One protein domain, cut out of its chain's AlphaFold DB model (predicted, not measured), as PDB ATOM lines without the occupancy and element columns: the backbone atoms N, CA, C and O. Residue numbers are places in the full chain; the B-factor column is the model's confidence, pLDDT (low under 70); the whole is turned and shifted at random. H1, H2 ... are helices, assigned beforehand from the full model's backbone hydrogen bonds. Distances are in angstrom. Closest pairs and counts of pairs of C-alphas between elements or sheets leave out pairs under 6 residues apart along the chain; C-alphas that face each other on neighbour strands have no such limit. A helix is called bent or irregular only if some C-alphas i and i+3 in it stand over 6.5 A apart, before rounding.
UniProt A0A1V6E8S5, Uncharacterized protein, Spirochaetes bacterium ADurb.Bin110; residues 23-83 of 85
ATOM      1  N   PHE A  23      16.047  33.479   5.023       96.44
ATOM      2  CA  PHE A  23      15.476  32.881   6.231       96.44
ATOM      3  C   PHE A  23      14.804  31.513   6.015       96.44
ATOM      4  O   PHE A  23      13.978  31.326   5.105       96.44
ATOM      5  N   SER A  24      15.131  30.587   6.915       97.56
ATOM      6  CA  SER A  24      14.642  29.218   7.012       97.56
ATOM      7  C   SER A  24      13.813  29.037   8.282       97.56
ATOM      8  O   SER A  24      14.348  28.933   9.384       97.56
ATOM      9  N   TRP A  25      12.492  28.959   8.120       97.06
ATOM     10  CA  TRP A  25      11.570  28.702   9.231       97.06
ATOM     11  C   TRP A  25      11.872  27.399   9.983       97.06
ATOM     12  O   TRP A  25      11.914  27.433  11.213       97.06
ATOM     13  N   PRO A  26      12.160  26.269   9.306       96.75
ATOM     14  CA  PRO A  26      12.509  25.041  10.012       96.75
ATOM     15  C   PRO A  26      13.825  25.153  10.789       96.75
ATOM     16  O   PRO A  26      13.901  24.692  11.925       96.75
ATOM     17  N   ALA A  27      14.844  25.807  10.220       96.94
ATOM     18  CA  ALA A  27      16.112  25.994  10.919       96.94
ATOM     19  C   ALA A  27      15.968  26.914  12.142       96.94
ATOM     20  O   ALA A  27      16.733  26.761  13.084       96.94
ATOM     21  N   PHE A  28      14.992  27.830  12.151       96.25
ATOM     22  CA  PHE A  28      14.695  28.699  13.293       96.25
ATOM     23  C   PHE A  28      13.951  27.966  14.416       96.25
ATOM     24  O   PHE A  28      14.361  28.043  15.568       96.25
ATOM     25  N   LEU A  29      12.865  27.257  14.090       94.50
ATOM     26  CA  LEU A  29      11.967  26.679  15.101       94.50
ATOM     27  C   LEU A  29      12.499  25.382  15.712       94.50
ATOM     28  O   LEU A  29      12.219  25.082  16.869       94.50
ATOM     29  N   ILE A  30      13.229  24.591  14.926       94.44
ATOM     30  CA  ILE A  30      13.681  23.250  15.310       94.44
ATOM     31  C   ILE A  30      15.120  23.009  14.845       94.44
ATOM     32  O   ILE A  30      15.413  22.000  14.198       94.44
ATOM     33  N   THR A  31      16.035  23.937  15.167       94.44
ATOM     34  CA  THR A  31      17.414  23.939  14.642       94.44
ATOM     35  C   THR A  31      18.115  22.583  14.714       94.44
ATOM     36  O   THR A  31      18.566  22.122  13.664       94.44
ATOM     37  N   PRO A  32      18.210  21.902  15.876       93.50
ATOM     38  CA  PRO A  32      18.989  20.669  15.953       93.50
ATOM     39  C   PRO A  32      18.416  19.571  15.054       93.50
ATOM     40  O   PRO A  32      19.151  18.945  14.294       93.50
ATOM     41  N   ILE A  33      17.091  19.396  15.075       95.44
ATOM     42  CA  ILE A  33      16.380  18.391  14.274       95.44
ATOM     43  C   ILE A  33      16.560  18.689  12.783       95.44
ATOM     44  O   ILE A  33      16.901  17.802  12.001       95.44
ATOM     45  N   TRP A  34      16.387  19.948  12.386       97.50
ATOM     46  CA  TRP A  34      16.566  20.365  11.002       97.50
ATOM     47  C   TRP A  34      18.000  20.140  10.507       97.50
ATOM     48  O   TRP A  34      18.205  19.615   9.408       97.50
ATOM     49  N   CYS A  35      18.997  20.482  11.329       97.69
ATOM     50  CA  CYS A  35      20.401  20.236  11.026       97.69
ATOM     51  C   CYS A  35      20.684  18.741  10.831       97.69
ATOM     52  O   CYS A  35      21.344  18.387   9.855       97.69
ATOM     53  N   LEU A  36      20.145  17.863  11.685       97.06
ATOM     54  CA  LEU A  36      20.287  16.408  11.541       97.06
ATOM     55  C   LEU A  36      19.685  15.903  10.221       97.06
ATOM     56  O   LEU A  36      20.369  15.206   9.473       97.06
ATOM     57  N   ILE A  37      18.467  16.332   9.875       97.12
ATOM     58  CA  ILE A  37      17.798  15.956   8.614       97.12
ATOM     59  C   ILE A  37      18.631  16.368   7.390       97.12
ATOM     60  O   ILE A  37      18.686  15.650   6.393       97.12
ATOM     61  N   LYS A  38      19.302  17.525   7.441       96.88
ATOM     62  CA  LYS A  38      20.158  18.005   6.345       96.88
ATOM     63  C   LYS A  38      21.590  17.455   6.391       96.88
ATOM     64  O   LYS A  38      22.379  17.723   5.476       96.88
ATOM     65  N   GLY A  39      21.939  16.666   7.407       96.31
ATOM     66  CA  GLY A  39      23.288  16.143   7.642       96.31
ATOM     67  C   GLY A  39      24.310  17.235   7.988       96.31
ATOM     68  O   GLY A  39      25.478  17.141   7.609       96.31
ATOM     69  N   LEU A  40      23.861  18.304   8.647       97.44
ATOM     70  CA  LEU A  40      24.671  19.391   9.201       97.44
ATOM     71  C   LEU A  40      25.104  19.024  10.630       97.44
ATOM     72  O   LEU A  40      24.700  19.660  11.603       97.44
ATOM     73  N   TRP A  41      25.880  17.946  10.757       96.00
ATOM     74  CA  TRP A  41      26.180  17.300  12.042       96.00
ATOM     75  C   TRP A  41      26.897  18.214  13.041       96.00
ATOM     76  O   TRP A  41      26.534  18.239  14.214       96.00
ATOM     77  N   LEU A  42      27.870  19.011  12.582       95.56
ATOM     78  CA  LEU A  42      28.593  19.945  13.450       95.56
ATOM     79  C   LEU A  42      27.655  21.018  14.017       95.56
ATOM     80  O   LEU A  42      27.660  21.275  15.218       95.56
ATOM     81  N   GLN A  43      26.815  21.611  13.164       96.38
ATOM     82  CA  GLN A  43      25.807  22.577  13.592       96.38
ATOM     83  C   GLN A  43      24.816  21.924  14.562       96.38
ATOM     84  O   GLN A  43      24.530  22.507  15.600       96.38
ATOM     85  N   ALA A  44      24.351  20.701  14.287       95.81
ATOM     86  CA  ALA A  44      23.450  19.987  15.190       95.81
ATOM     87  C   ALA A  44      24.044  19.842  16.605       95.81
ATOM     88  O   ALA A  44      23.369  20.176  17.575       95.81
ATOM     89  N   ILE A  45      25.312  19.428  16.725       95.56
ATOM     90  CA  ILE A  45      25.997  19.287  18.022       95.56
ATOM     91  C   ILE A  45      26.106  20.639  18.738       95.56
ATOM     92  O   ILE A  45      25.727  20.745  19.903       95.56
ATOM     93  N   ILE A  46      26.567  21.684  18.044       95.19
ATOM     94  CA  ILE A  46      26.707  23.031  18.621       95.19
ATOM     95  C   ILE A  46      25.364  23.528  19.170       95.19
ATOM     96  O   ILE A  46      25.288  24.015  20.296       95.19
ATOM     97  N   PHE A  47      24.292  23.370  18.397       94.25
ATOM     98  CA  PHE A  47      22.966  23.836  18.786       94.25
ATOM     99  C   PHE A  47      22.325  23.002  19.899       94.25
ATOM    100  O   PHE A  47      21.582  23.563  20.703       94.25
ATOM    101  N   LEU A  48      22.635  21.704  20.000       92.56
ATOM    102  CA  LEU A  48      22.247  20.888  21.154       92.56
ATOM    103  C   LEU A  48      22.922  21.385  22.434       92.56
ATOM    104  O   LEU A  48      22.243  21.578  23.439       92.56
ATOM    105  N   LEU A  49      24.230  21.658  22.387       93.00
ATOM    106  CA  LEU A  49      24.974  22.164  23.544       93.00
ATOM    107  C   LEU A  49      24.464  23.540  23.991       93.00
ATOM    108  O   LEU A  49      24.246  23.753  25.181       93.00
ATOM    109  N   ILE A  50      24.207  24.451  23.047       92.44
ATOM    110  CA  ILE A  50      23.620  25.770  23.343       92.44
ATOM    111  C   ILE A  50      22.198  25.631  23.905       92.44
ATOM    112  O   ILE A  50      21.814  26.381  24.800       92.44
ATOM    113  N   GLY A  51      21.409  24.673  23.411       87.06
ATOM    114  CA  GLY A  51      20.052  24.430  23.901       87.06
ATOM    115  C   GLY A  51      19.999  24.082  25.393       87.06
ATOM    116  O   GLY A  51      19.049  24.466  26.068       87.06
ATOM    117  N   ILE A  52      21.038  23.429  25.920       86.56
ATOM    118  CA  ILE A  52      21.125  23.031  27.334       86.56
ATOM    119  C   ILE A  52      21.420  24.233  28.253       86.56
ATOM    120  O   ILE A  52      21.049  24.211  29.422       86.56
ATOM    121  N   THR A  53      22.050  25.303  27.749       87.00
ATOM    122  CA  THR A  53      22.443  26.462  28.577       87.00
ATOM    123  C   THR A  53      21.331  27.494  28.778       87.00
ATOM    124  O   THR A  53      21.485  28.403  29.588       87.00
ATOM    125  N   GLY A  54      20.222  27.397  28.036       75.75
ATOM    126  CA  GLY A  54      19.104  28.345  28.118       75.75
ATOM    127  C   GLY A  54      19.323  29.686  27.397       75.75
ATOM    128  O   GLY A  54      18.408  30.503  27.350       75.75
ATOM    129  N   ILE A  55      20.479  29.915  26.759       74.81
ATOM    130  CA  ILE A  55      20.829  31.180  26.066       74.81
ATOM    131  C   ILE A  55      20.454  31.116  24.559       74.81
ATOM    132  O   ILE A  55      21.051  31.744  23.686       74.81
ATOM    133  N   GLY A  56      19.441  30.317  24.213       80.00
ATOM    134  CA  GLY A  56      19.222  29.832  22.843       80.00
ATOM    135  C   GLY A  56      18.648  30.829  21.830       80.00
ATOM    136  O   GLY A  56      18.829  30.625  20.632       80.00
ATOM    137  N   LEU A  57      17.987  31.910  22.256       86.25
ATOM    138  CA  LEU A  57      17.193  32.766  21.353       86.25
ATOM    139  C   LEU A  57      18.018  33.416  20.230       86.25
ATOM    140  O   LEU A  57      17.631  33.351  19.063       86.25
ATOM    141  N   ILE A  58      19.182  33.990  20.554       91.38
ATOM    142  CA  ILE A  58      20.078  34.586  19.546       91.38
ATOM    143  C   ILE A  58      20.595  33.504  18.596       91.38
ATOM    144  O   ILE A  58      20.623  33.699  17.380       91.38
ATOM    145  N   ALA A  59      20.962  32.338  19.136       92.94
ATOM    146  CA  ALA A  59      21.429  31.223  18.330       92.94
ATOM    147  C   ALA A  59      20.345  30.770  17.337       92.94
ATOM    148  O   ALA A  59      20.644  30.561  16.162       92.94
ATOM    149  N   TRP A  60      19.085  30.673  17.765       92.94
ATOM    150  CA  TRP A  60      17.974  30.261  16.902       92.94
ATOM    151  C   TRP A  60      17.756  31.249  15.757       92.94
ATOM    152  O   TRP A  60      17.567  30.833  14.615       92.94
ATOM    153  N   ILE A  61      17.865  32.555  16.019       95.19
ATOM    154  CA  ILE A  61      17.802  33.580  14.965       95.19
ATOM    155  C   ILE A  61      18.936  33.379  13.952       95.19
ATOM    156  O   ILE A  61      18.684  33.386  12.744       95.19
ATOM    157  N   ILE A  62      20.167  33.138  14.420       95.62
ATOM    158  CA  ILE A  62      21.311  32.838  13.543       95.62
ATOM    159  C   ILE A  62      21.020  31.599  12.690       95.62
ATOM    160  O   ILE A  62      21.261  31.620  11.482       95.62
ATOM    161  N   ALA A  63      20.461  30.543  13.283       96.62
ATOM    162  CA  ALA A  63      20.066  29.343  12.555       96.62
ATOM    163  C   ALA A  63      18.981  29.614  11.511       96.62
ATOM    164  O   ALA A  63      19.070  29.117  10.391       96.62
ATOM    165  N   GLY A  64      17.994  30.448  11.834       97.12
ATOM    166  CA  GLY A  64      16.975  30.886  10.888       97.12
ATOM    167  C   GLY A  64      17.575  31.610   9.687       97.12
ATOM    168  O   GLY A  64      17.265  31.276   8.545       97.12
ATOM    169  N   VAL A  65      18.477  32.566   9.917       97.31
ATOM    170  CA  VAL A  65      19.086  33.373   8.846       97.31
ATOM    171  C   VAL A  65      20.071  32.559   8.002       97.31
ATOM    172  O   VAL A  65      20.035  32.649   6.773       97.31
ATOM    173  N   LYS A  66      20.932  31.760   8.641       97.50
ATOM    174  CA  LYS A  66      22.049  31.061   7.985       97.50
ATOM    175  C   LYS A  66      21.768  29.604   7.638       97.50
ATOM    176  O   LYS A  66      22.533  29.010   6.887       97.50
ATOM    177  N   GLY A  67      20.684  29.013   8.133       97.50
ATOM    178  CA  GLY A  67      20.404  27.586   7.961       97.50
ATOM    179  C   GLY A  67      20.445  27.155   6.498       97.50
ATOM    180  O   GLY A  67      21.193  26.249   6.136       97.50
ATOM    181  N   ASN A  68      19.713  27.857   5.631       98.00
ATOM    182  CA  ASN A  68      19.698  27.542   4.201       98.00
ATOM    183  C   ASN A  68      21.072  27.709   3.532       98.00
ATOM    184  O   ASN A  68      21.412  26.921   2.654       98.00
ATOM    185  N   GLU A  69      21.864  28.694   3.960       97.81
ATOM    186  CA  GLU A  69      23.237  28.887   3.489       97.81
ATOM    187  C   GLU A  69      24.114  27.689   3.873       97.81
ATOM    188  O   GLU A  69      24.742  27.089   3.003       97.81
ATOM    189  N   TRP A  70      24.071  27.250   5.137       98.19
ATOM    190  CA  TRP A  70      24.799  26.059   5.588       98.19
ATOM    191  C   TRP A  70      24.415  24.810   4.802       98.19
ATOM    192  O   TRP A  70      25.281  24.010   4.452       98.19
ATOM    193  N   TYR A  71      23.125  24.632   4.508       98.19
ATOM    194  CA  TYR A  71      22.669  23.498   3.710       98.19
ATOM    195  C   TYR A  71      23.174  23.570   2.264       98.19
ATOM    196  O   TYR A  71      23.670  22.568   1.747       98.19
ATOM    197  N   TYR A  72      23.117  24.742   1.632       97.81
ATOM    198  CA  TYR A  72      23.651  24.948   0.285       97.81
ATOM    199  C   TYR A  72      25.164  24.674   0.213       97.81
ATOM    200  O   TYR A  72      25.641  23.955  -0.673       97.81
ATOM    201  N   GLU A  73      25.930  25.182   1.180       97.31
ATOM    202  CA  GLU A  73      27.364  24.905   1.290       97.31
ATOM    203  C   GLU A  73      27.645  23.420   1.524       97.31
ATOM    204  O   GLU A  73      28.575  22.871   0.934       97.31
ATOM    205  N   ALA A  74      26.847  22.750   2.358       97.88
ATOM    206  CA  ALA A  74      27.004  21.325   2.620       97.88
ATOM    207  C   ALA A  74      26.767  20.482   1.362       97.88
ATOM    208  O   ALA A  74      27.532  19.554   1.110       97.88
ATOM    209  N   LEU A  75      25.764  20.814   0.545       97.38
ATOM    210  CA  LEU A  75      25.553  20.164  -0.754       97.38
ATOM    211  C   LEU A  75      26.753  20.375  -1.684       97.38
ATOM    212  O   LEU A  75      27.252  19.422  -2.280       97.38
ATOM    213  N   THR A  76      27.270  21.602  -1.745       96.56
ATOM    214  CA  THR A  76      28.450  21.928  -2.559       96.56
ATOM    215  C   THR A  76      29.682  21.137  -2.097       96.56
ATOM    216  O   THR A  76      30.365  20.519  -2.911       96.56
ATOM    217  N   LYS A  77      29.932  21.063  -0.780       96.31
ATOM    218  CA  LYS A  77      31.019  20.261  -0.185       96.31
ATOM    219  C   LYS A  77      30.861  18.758  -0.439       96.31
ATOM    220  O   LYS A  77      31.859  18.055  -0.525       96.31
ATOM    221  N   ARG A  78      29.626  18.269  -0.585       95.88
ATOM    222  CA  ARG A  78      29.311  16.877  -0.960       95.88
ATOM    223  C   ARG A  78      29.473  16.599  -2.460       95.88
ATOM    224  O   ARG A  78      29.181  15.491  -2.894       95.88
ATOM    225  N   GLY A  79      29.920  17.576  -3.251       96.31
ATOM    226  CA  GLY A  79      30.213  17.400  -4.674       96.31
ATOM    227  C   GLY A  79      29.052  17.719  -5.615       96.31
ATOM    228  O   GLY A  79      29.159  17.444  -6.811       96.31
ATOM    229  N   TYR A  80      27.960  18.316  -5.124       97.12
ATOM    230  CA  TYR A  80      26.909  18.817  -6.010       97.12
ATOM    231  C   TYR A  80      27.454  19.975  -6.852       97.12
ATOM    232  O   TYR A  80      28.186  20.834  -6.352       97.12
ATOM    233  N   ARG A  81      27.082  20.016  -8.133       95.94
ATOM    234  CA  ARG A  81      27.546  21.037  -9.081       95.94
ATOM    235  C   ARG A  81      26.434  22.007  -9.429       95.94
ATOM    236  O   ARG A  81      25.272  21.624  -9.488       95.94
ATOM    237  N   ARG A  82      26.791  23.267  -9.664       94.88
ATOM    238  CA  ARG A  82      25.832  24.267 -10.137       94.88
ATOM    239  C   ARG A  82      25.332  23.870 -11.520       94.88
ATOM    240  O   ARG A  82      26.134  23.504 -12.376       94.88
ATOM    241  N   VAL A  83      24.021  23.930 -11.705       91.88
ATOM    242  CA  VAL A  83      23.410  23.884 -13.029       91.88
ATOM    243  C   VAL A  83      23.540  25.291 -13.595       91.88
ATOM    244  O   VAL A  83      23.074  26.246 -12.972       91.88
TER     245      VAL A  83
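This is residues 23 to 83 of the 85 residues of an uncharacterized protein of Spirochaetes bacterium ADurb.Bin110 (UniProt A0A1V6E8S5). Two short helices, H1 and H2, pack on one face of a loose helical hairpin, H3 and the arm H4a, with H2 over H3 and H1 over H4a. The last helix, H4, then bends, and its second arm H4b runs away from the hairpin's turn, with residues 78 to 83 following at that end of the long axis. The printed part has 61 residues with four named helices, in the order H1, H2, H3, H4, and no named strand: the class is all helix. The whole is compact by its radius of gyration of the C-alphas, 11.7 A, yet its outline is a rod of 41 by 20 by 13 A.

The printed part begins at Phe 23. H1, residues 25 to 29, is short, 6.2 A from first to last C-alpha, and starts at C-alpha 25 at (11.570, 28.702, 9.231). H2, residues 31 to 38, spans 10.6 A. H3, residues 41 to 53, spans 19.3 A and ends at C-alpha 53 at (22.443, 26.462, 28.577). H4, residues 56 to 77, was assigned as one helix by its hydrogen bonds but is bent: C-alphas 65 and 68 are 7.5 A apart. Its arm H4a, residues 56 to 65, spans 14.4 A, and its arm H4b, residues 68 to 77, spans 14.2 A, ending at C-alpha 77 at (31.019, 20.261, -0.185).

H2 is a hub that touches H1, H3 and H4a. H1 and H2 only just touch, with 3 pairs of C-alphas within 8 A, and only at the corner by their link; the closest C-alphas are those of Ala 27 and Trp 34, 5.6 A apart. H2 and H3 form a hairpin at a shallow tilt of 14 degrees, opposite ways, closest at the C-alphas of Pro 32 and Ala 44, 4.6 A. H3 and H4a form another hairpin at a shallow tilt of 30 degrees, opposite ways; they only just touch, with 3 pairs of C-alphas within 8 A and with residues 47 to 50 of H3 alone, closest at the C-alphas of Ile 50 and Gly 56, 6.0 A. H1 touches H4a, the C-alphas of Phe 28 and Gly 64 being closest at 4.0 A. H2 and H4a only just touch, with 3 pairs of C-alphas within 8 A, closest at the C-alphas of Thr 31 and Ala 63, 6.4 A; they run the same way at a steep tilt of 37 degrees, only just beyond shallow. The helix packing is only just mostly aligned, with 2 of 3 such pairs at a shallow tilt. H4b stands at a steep tilt of 64 degrees to H4a, touches no helix, and is close but not clearly touching to H2, with the C-alphas of Lys 38 and Tyr 71 closest at 6.6 A. H3 is apart from H1 and from H4b. In H1, H2, H4a and H4b every O i to N i+4 pair is within hydrogen-bond range; in H3, 8 of 9 are.

The two C-alphas farthest apart are those of Thr 53 and Val 83, 41.7 A. The printed part has no cut, and the links H1 to H2, H2 to H3 and H3 to H4 are tight. The mean pLDDT of the printed part is 94.4, and no printed residue is under 70.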